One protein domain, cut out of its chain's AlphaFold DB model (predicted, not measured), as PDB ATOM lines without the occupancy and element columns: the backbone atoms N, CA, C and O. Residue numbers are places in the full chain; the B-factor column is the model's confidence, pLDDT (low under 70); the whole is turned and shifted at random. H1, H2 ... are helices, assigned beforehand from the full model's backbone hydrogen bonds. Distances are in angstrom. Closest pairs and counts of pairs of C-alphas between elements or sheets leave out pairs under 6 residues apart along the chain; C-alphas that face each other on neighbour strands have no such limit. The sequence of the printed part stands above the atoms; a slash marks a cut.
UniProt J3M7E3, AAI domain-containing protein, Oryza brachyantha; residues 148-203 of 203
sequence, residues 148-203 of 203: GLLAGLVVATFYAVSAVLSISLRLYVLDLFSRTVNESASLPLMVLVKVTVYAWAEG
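This is residues 148 to 203 of the 203 residues of the protein "AAI domain-containing protein" of Oryza brachyantha (UniProt J3M7E3). One long straight helix, H1, makes the length of the model, and after a tight turn a shorter helix, H2, folds back along its far half as a loose, narrow V. Residues 148 to 169, which belong to H1, stick out free beyond the part that H2 runs back along. The printed part has 56 residues with two named helices, H1 then H2, and no named strand; the class is all helix. The whole is extended, a rod spanning 56 by 22 by 7 A, with a radius of gyration of the C-alphas of 16.9 A.

H1, residues 148 to 183, and H2, residues 187 to 201, are close but not clearly touching, with 1 pair of C-alphas within 8 A. Their closest C-alphas, those of Val 181 and Met 190, are 6.8 A apart. They run opposite ways at a shallow tilt of 15 degrees. Every O i to N i+4 pair is within hydrogen-bond range in H1, and 10 of 11 in H2.

H1 begins at C-alpha 148 (-52.481, 68.077, 150.302) and is 52.2 A long. H2 is 21.8 A long and ends at C-alpha 201 (-40.225, 81.176, 179.777).

The C-alphas farthest apart, those of Gly 148 and Ser 186, are 55.8 A apart. The printed part has no cut, and the link from H1 to H2 is tight. Mean pLDDT of the printed part is 77.2; 17 residues are under 70, among them 184 to 192.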
ATOM      1  N   GLY A 148     -53.261  68.349 149.089       60.97
ATOM      2  CA  GLY A 148     -52.481  68.077 150.302       60.97
ATOM      3  C   GLY A 148     -51.226  68.947 150.414       60.97
ATOM      4  O   GLY A 148     -50.849  69.351 151.511       60.97
ATOM      5  N   LEU A 149     -50.625  69.303 149.274       69.38
ATOM      6  CA  LEU A 149     -49.480  70.214 149.218       69.38
ATOM      7  C   LEU A 149     -49.869  71.628 149.677       69.38
ATOM      8  O   LEU A 149     -49.163  72.225 150.485       69.38
ATOM      9  N   LEU A 150     -51.018  72.136 149.216       72.38
ATOM     10  CA  LEU A 150     -51.567  73.428 149.642       72.38
ATOM     11  C   LEU A 150     -51.856  73.453 151.148       72.38
ATOM     12  O   LEU A 150     -51.443  74.389 151.828       72.38
ATOM     13  N   ALA A 151     -52.492  72.410 151.691       72.56
ATOM     14  CA  ALA A 151     -52.745  72.310 153.129       72.56
ATOM     15  C   ALA A 151     -51.440  72.253 153.949       72.56
ATOM     16  O   ALA A 151     -51.310  72.953 154.952       72.56
ATOM     17  N   GLY A 152     -50.445  71.484 153.493       79.56
ATOM     18  CA  GLY A 152     -49.133  71.406 154.140       79.56
ATOM     19  C   GLY A 152     -48.371  72.734 154.120       79.56
ATOM     20  O   GLY A 152     -47.762  73.109 155.118       79.56
ATOM     21  N   LEU A 153     -48.449  73.483 153.018       83.94
ATOM     22  CA  LEU A 153     -47.775  74.775 152.861       83.94
ATOM     23  C   LEU A 153     -48.439  75.865 153.712       83.94
ATOM     24  O   LEU A 153     -47.750  76.683 154.321       83.94
ATOM     25  N   VAL A 154     -49.767  75.832 153.841       86.44
ATOM     26  CA  VAL A 154     -50.500  76.685 154.784       86.44
ATOM     27  C   VAL A 154     -50.058  76.385 156.219       86.44
ATOM     28  O   VAL A 154     -49.605  77.285 156.914       86.44
ATOM     29  N   VAL A 155     -50.067  75.125 156.659       87.12
ATOM     30  CA  VAL A 155     -49.624  74.771 158.022       87.12
ATOM     31  C   VAL A 155     -48.158  75.158 158.270       87.12
ATOM     32  O   VAL A 155     -47.842  75.738 159.309       87.12
ATOM     33  N   ALA A 156     -47.269  74.914 157.304       88.06
ATOM     34  CA  ALA A 156     -45.857  75.273 157.407       88.06
ATOM     35  C   ALA A 156     -45.643  76.793 157.505       88.06
ATOM     36  O   ALA A 156     -44.843  77.251 158.320       88.06
ATOM     37  N   THR A 157     -46.377  77.588 156.722       91.12
ATOM     38  CA  THR A 157     -46.296  79.058 156.770       91.12
ATOM     39  C   THR A 157     -46.880  79.618 158.063       91.12
ATOM     40  O   THR A 157     -46.258  80.488 158.666       91.12
ATOM     41  N   PHE A 158     -48.000  79.085 158.556       90.19
ATOM     42  CA  PHE A 158     -48.546  79.467 159.862       90.19
ATOM     43  C   PHE A 158     -47.563  79.174 161.001       90.19
ATOM     44  O   PHE A 158     -47.363  80.023 161.872       90.19
ATOM     45  N   TYR A 159     -46.904  78.013 160.980       92.62
ATOM     46  CA  TYR A 159     -45.893  77.665 161.977       92.62
ATOM     47  C   TYR A 159     -44.652  78.563 161.875       92.62
ATOM     48  O   TYR A 159     -44.164  79.058 162.890       92.62
ATOM     49  N   ALA A 160     -44.183  78.851 160.657       93.81
ATOM     50  CA  ALA A 160     -43.054  79.747 160.424       93.81
ATOM     51  C   ALA A 160     -43.349  81.183 160.890       93.81
ATOM     52  O   ALA A 160     -42.538  81.772 161.598       93.81
ATOM     53  N   VAL A 161     -44.524  81.732 160.565       93.88
ATOM     54  CA  VAL A 161     -44.939  83.073 161.010       93.88
ATOM     55  C   VAL A 161     -45.084  83.118 162.532       93.88
ATOM     56  O   VAL A 161     -44.620  84.068 163.158       93.88
ATOM     57  N   SER A 162     -45.654  82.076 163.142       92.69
ATOM     58  CA  SER A 162     -45.777  81.971 164.603       92.69
ATOM     59  C   SER A 162     -44.412  81.906 165.291       92.69
ATOM     60  O   SER A 162     -44.197  82.574 166.305       92.69
ATOM     61  N   ALA A 163     -43.465  81.150 164.730       93.31
ATOM     62  CA  ALA A 163     -42.097  81.068 165.230       93.31
ATOM     63  C   ALA A 163     -41.369  82.413 165.097       93.31
ATOM     64  O   ALA A 163     -40.767  82.876 166.062       93.31
ATOM     65  N   VAL A 164     -41.473  83.080 163.943       94.69
ATOM     66  CA  VAL A 164     -40.874  84.403 163.717       94.69
ATOM     67  C   VAL A 164     -41.468  85.437 164.666       94.69
ATOM     68  O   VAL A 164     -40.710  86.154 165.307       94.69
ATOM     69  N   LEU A 165     -42.793  85.476 164.838       91.50
ATOM     70  CA  LEU A 165     -43.444  86.390 165.777       91.50
ATOM     71  C   LEU A 165     -43.001  86.122 167.220       91.50
ATOM     72  O   LEU A 165     -42.731  87.064 167.960       91.50
ATOM     73  N   SER A 166     -42.863  84.851 167.602       92.56
ATOM     74  CA  SER A 166     -42.370  84.459 168.928       92.56
ATOM     75  C   SER A 166     -40.919  84.890 169.147       92.56
ATOM     76  O   SER A 166     -40.585  85.427 170.203       92.56
ATOM     77  N   ILE A 167     -40.052  84.703 168.148       91.56
ATOM     78  CA  ILE A 167     -38.647  85.127 168.190       91.56
ATOM     79  C   ILE A 167     -38.556  86.656 168.239       91.56
ATOM     80  O   ILE A 167     -37.857  87.195 169.094       91.56
ATOM     81  N   SER A 168     -39.291  87.365 167.380       94.75
ATOM     82  CA  SER A 168     -39.341  88.829 167.356       94.75
ATOM     83  C   SER A 168     -39.855  89.402 168.672       94.75
ATOM     84  O   SER A 168     -39.262  90.345 169.186       94.75
ATOM     85  N   LEU A 169     -40.904  88.818 169.255       91.38
ATOM     86  CA  LEU A 169     -41.422  89.233 170.556       91.38
ATOM     87  C   LEU A 169     -40.384  89.003 171.661       91.38
ATOM     88  O   LEU A 169     -40.153  89.898 172.468       91.38
ATOM     89  N   ARG A 170     -39.699  87.850 171.668       90.94
ATOM     90  CA  ARG A 170     -38.614  87.574 172.626       90.94
ATOM     91  C   ARG A 170     -37.457  88.566 172.496       90.94
ATOM     92  O   ARG A 170     -36.987  89.071 173.512       90.94
ATOM     93  N   LEU A 171     -37.025  88.884 171.275       90.38
ATOM     94  CA  LEU A 171     -35.975  89.881 171.033       90.38
ATOM     95  C   LEU A 171     -36.420  91.291 171.437       90.38
ATOM     96  O   LEU A 171     -35.636  92.028 172.023       90.38
ATOM     97  N   TYR A 172     -37.678  91.647 171.184       90.62
ATOM     98  CA  TYR A 172     -38.239  92.936 171.579       90.62
ATOM     99  C   TYR A 172     -38.293  93.096 173.103       90.62
ATOM    100  O   TYR A 172     -37.888  94.132 173.625       90.62
ATOM    101  N   VAL A 173     -38.718  92.057 173.833       85.44
ATOM    102  CA  VAL A 173     -38.696  92.061 175.305       85.44
ATOM    103  C   VAL A 173     -37.260  92.128 175.838       85.44
ATOM    104  O   VAL A 173     -37.010  92.848 176.800       85.44
ATOM    105  N   LEU A 174     -36.300  91.447 175.201       80.25
ATOM    106  CA  LEU A 174     -34.877  91.546 175.550       80.25
ATOM    107  C   LEU A 174     -34.296  92.949 175.297       80.25
ATOM    108  O   LEU A 174     -33.503  93.423 176.113       80.25
ATOM    109  N   ASP A 175     -34.687  93.627 174.214       84.38
ATOM    110  CA  ASP A 175     -34.273  95.008 173.917       84.38
ATOM    111  C   ASP A 175     -34.877  95.998 174.920       84.38
ATOM    112  O   ASP A 175     -34.157  96.797 175.514       84.38
ATOM    113  N   LEU A 176     -36.179  95.884 175.200       83.00
ATOM    114  CA  LEU A 176     -36.868  96.655 176.240       83.00
ATOM    115  C   LEU A 176     -36.230  96.458 177.610       83.00
ATOM    116  O   LEU A 176     -36.025  97.422 178.347       83.00
ATOM    117  N   PHE A 177     -35.890  95.217 177.944       78.00
ATOM    118  CA  PHE A 177     -35.199  94.909 179.181       78.00
ATOM    119  C   PHE A 177     -33.807  95.539 179.210       78.00
ATOM    120  O   PHE A 177     -33.458  96.192 180.187       78.00
ATOM    121  N   SER A 178     -33.042  95.426 178.123       75.75
ATOM    122  CA  SER A 178     -31.715  96.038 178.020       75.75
ATOM    123  C   SER A 178     -31.787  97.561 178.140       75.75
ATOM    124  O   SER A 178     -30.964  98.145 178.837       75.75
ATOM    125  N   ARG A 179     -32.804  98.205 177.552       78.94
ATOM    126  CA  ARG A 179     -33.071  99.643 177.722       78.94
ATOM    127  C   ARG A 179     -33.421  99.992 179.166       78.94
ATOM    128  O   ARG A 179     -32.842 100.921 179.716       78.94
ATOM    129  N   THR A 180     -34.301  99.215 179.792       71.06
ATOM    130  CA  THR A 180     -34.724  99.415 181.191       71.06
ATOM    131  C   THR A 180     -33.545  99.260 182.159       71.06
ATOM    132  O   THR A 180     -33.401 100.034 183.103       71.06
ATOM    133  N   VAL A 181     -32.662  98.288 181.909       69.81
ATOM    134  CA  VAL A 181     -31.444  98.047 182.698       69.81
ATOM    135  C   VAL A 181     -30.376  99.100 182.423       69.81
ATOM    136  O   VAL A 181     -29.701  99.519 183.354       69.81
ATOM    137  N   ASN A 182     -30.239  99.571 181.183       73.12
ATOM    138  CA  ASN A 182     -29.313 100.653 180.844       73.12
ATOM    139  C   ASN A 182     -29.702 101.977 181.523       73.12
ATOM    140  O   ASN A 182     -28.833 102.785 181.833       73.12
ATOM    141  N   GLU A 183     -30.994 102.185 181.787       72.88
ATOM    142  CA  GLU A 183     -31.486 103.321 182.574       72.88
ATOM    143  C   GLU A 183     -31.333 103.103 184.093       72.88
ATOM    144  O   GLU A 183     -31.193 104.053 184.861       72.88
ATOM    145  N   SER A 184     -31.300 101.843 184.538       60.88
ATOM    146  CA  SER A 184     -31.270 101.454 185.950       60.88
ATOM    147  C   SER A 184     -29.877 100.968 186.365       60.88
ATOM    148  O   SER A 184     -29.587  99.775 186.330       60.88
ATOM    149  N   ALA A 185     -29.008 101.866 186.834       59.16
ATOM    150  CA  ALA A 185     -27.647 101.557 187.301       59.16
ATOM    151  C   ALA A 185     -27.570 100.730 188.618       59.16
ATOM    152  O   ALA A 185     -26.691 100.960 189.447       59.16
ATOM    153  N   SER A 186     -28.481  99.778 188.861       62.41
ATOM    154  CA  SER A 186     -28.521  98.981 190.093       62.41
ATOM    155  C   SER A 186     -28.557  97.473 189.816       62.41
ATOM    156  O   SER A 186     -29.566  96.909 189.390       62.41
ATOM    157  N   LEU A 187     -27.443  96.799 190.135       59.03
ATOM    158  CA  LEU A 187     -27.225  95.353 189.982       59.03
ATOM    159  C   LEU A 187     -28.308  94.417 190.579       59.03
ATOM    160  O   LEU A 187     -28.549  93.375 189.962       59.03
ATOM    161  N   PRO A 188     -28.985  94.703 191.715       65.12
ATOM    162  CA  PRO A 188     -29.961  93.759 192.275       65.12
ATOM    163  C   PRO A 188     -31.236  93.628 191.429       65.12
ATOM    164  O   PRO A 188     -31.832  92.551 191.384       65.12
ATOM    165  N   LEU A 189     -31.627  94.680 190.700       64.00
ATOM    166  CA  LEU A 189     -32.784  94.617 189.803       64.00
ATOM    167  C   LEU A 189     -32.516  93.686 188.611       64.00
ATOM    168  O   LEU A 189     -33.416  92.991 188.147       64.00
ATOM    169  N   MET A 190     -31.261  93.610 188.151       65.12
ATOM    170  CA  MET A 190     -30.877  92.784 187.004       65.12
ATOM    171  C   MET A 190     -31.079  91.283 187.269       65.12
ATOM    172  O   MET A 190     -31.502  90.552 186.373       65.12
ATOM    173  N   VAL A 191     -30.810  90.823 188.498       68.88
ATOM    174  CA  VAL A 191     -31.011  89.420 188.906       68.88
ATOM    175  C   VAL A 191     -32.500  89.099 189.016       68.88
ATOM    176  O   VAL A 191     -32.944  88.078 188.493       68.88
ATOM    177  N   LEU A 192     -33.284  89.992 189.628       69.06
ATOM    178  CA  LEU A 192     -34.718  89.786 189.830       69.06
ATOM    179  C   LEU A 192     -35.480  89.725 188.500       69.06
ATOM    180  O   LEU A 192     -36.341  88.863 188.310       69.06
ATOM    181  N   VAL A 193     -35.129  90.592 187.548       70.56
ATOM    182  CA  VAL A 193     -35.794  90.584 186.243       70.56
ATOM    183  C   VAL A 193     -35.356  89.389 185.397       70.56
ATOM    184  O   VAL A 193     -36.206  88.780 184.756       70.56
ATOM    185  N   LYS A 194     -34.090  88.950 185.464       71.81
ATOM    186  CA  LYS A 194     -33.677  87.673 184.855       71.81
ATOM    187  C   LYS A 194     -34.499  86.502 185.392       71.81
ATOM    188  O   LYS A 194     -35.061  85.759 184.597       71.81
ATOM    189  N   VAL A 195     -34.619  86.358 186.714       74.75
ATOM    190  CA  VAL A 195     -35.408  85.278 187.337       74.75
ATOM    191  C   VAL A 195     -36.875  85.342 186.906       74.75
ATOM    192  O   VAL A 195     -37.456  84.314 186.580       74.75
ATOM    193  N   THR A 196     -37.450  86.542 186.817       72.25
ATOM    194  CA  THR A 196     -38.842  86.734 186.375       72.25
ATOM    195  C   THR A 196     -39.034  86.370 184.897       72.25
ATOM    196  O   THR A 196     -40.009  85.715 184.547       72.25
ATOM    197  N   VAL A 197     -38.085  86.732 184.027       73.75
ATOM    198  CA  VAL A 197     -38.123  86.388 182.595       73.75
ATOM    199  C   VAL A 197     -37.940  84.885 182.375       73.75
ATOM    200  O   VAL A 197     -38.646  84.304 181.557       73.75
ATOM    201  N   TYR A 198     -37.039  84.236 183.119       65.44
ATOM    202  CA  TYR A 198     -36.870  82.779 183.072       65.44
ATOM    203  C   TYR A 198     -38.100  82.039 183.613       65.44
ATOM    204  O   TYR A 198     -38.534  81.069 182.999       65.44
ATOM    205  N   ALA A 199     -38.713  82.526 184.695       72.81
ATOM    206  CA  ALA A 199     -39.948  81.959 185.234       72.81
ATOM    207  C   ALA A 199     -41.136  82.088 184.263       72.81
ATOM    208  O   ALA A 199     -42.006  81.226 184.253       72.81
ATOM    209  N   TRP A 200     -41.161  83.129 183.424       58.78
ATOM    210  CA  TRP A 200     -42.164  83.285 182.365       58.78
ATOM    211  C   TRP A 200     -41.864  82.447 181.109       58.78
ATOM    212  O   TRP A 200     -42.738  82.253 180.276       58.78
ATOM    213  N   ALA A 201     -40.629  81.965 180.942       53.44
ATOM    214  CA  ALA A 201     -40.225  81.176 179.777       53.44
ATOM    215  C   ALA A 201     -40.438  79.659 179.944       53.44
ATOM    216  O   ALA A 201     -40.453  78.962 178.930       53.44
ATOM    217  N   GLU A 202     -40.571  79.174 181.184       59.81
ATOM    218  CA  GLU A 202     -40.718  77.752 181.553       59.81
ATOM    219  C   GLU A 202     -42.164  77.353 181.926       59.81
ATOM    220  O   GLU A 202     -42.418  76.182 182.203       59.81
ATOM    221  N   GLY A 203     -43.106  78.305 181.951       46.91
ATOM    222  CA  GLY A 203     -44.533  78.080 182.236       46.91
ATOM    223  C   GLY A 203     -45.416  78.360 181.031       46.91
ATOM    224  O   GLY A 203     -46.410  77.621 180.863       46.91
TER     225      GLY A 203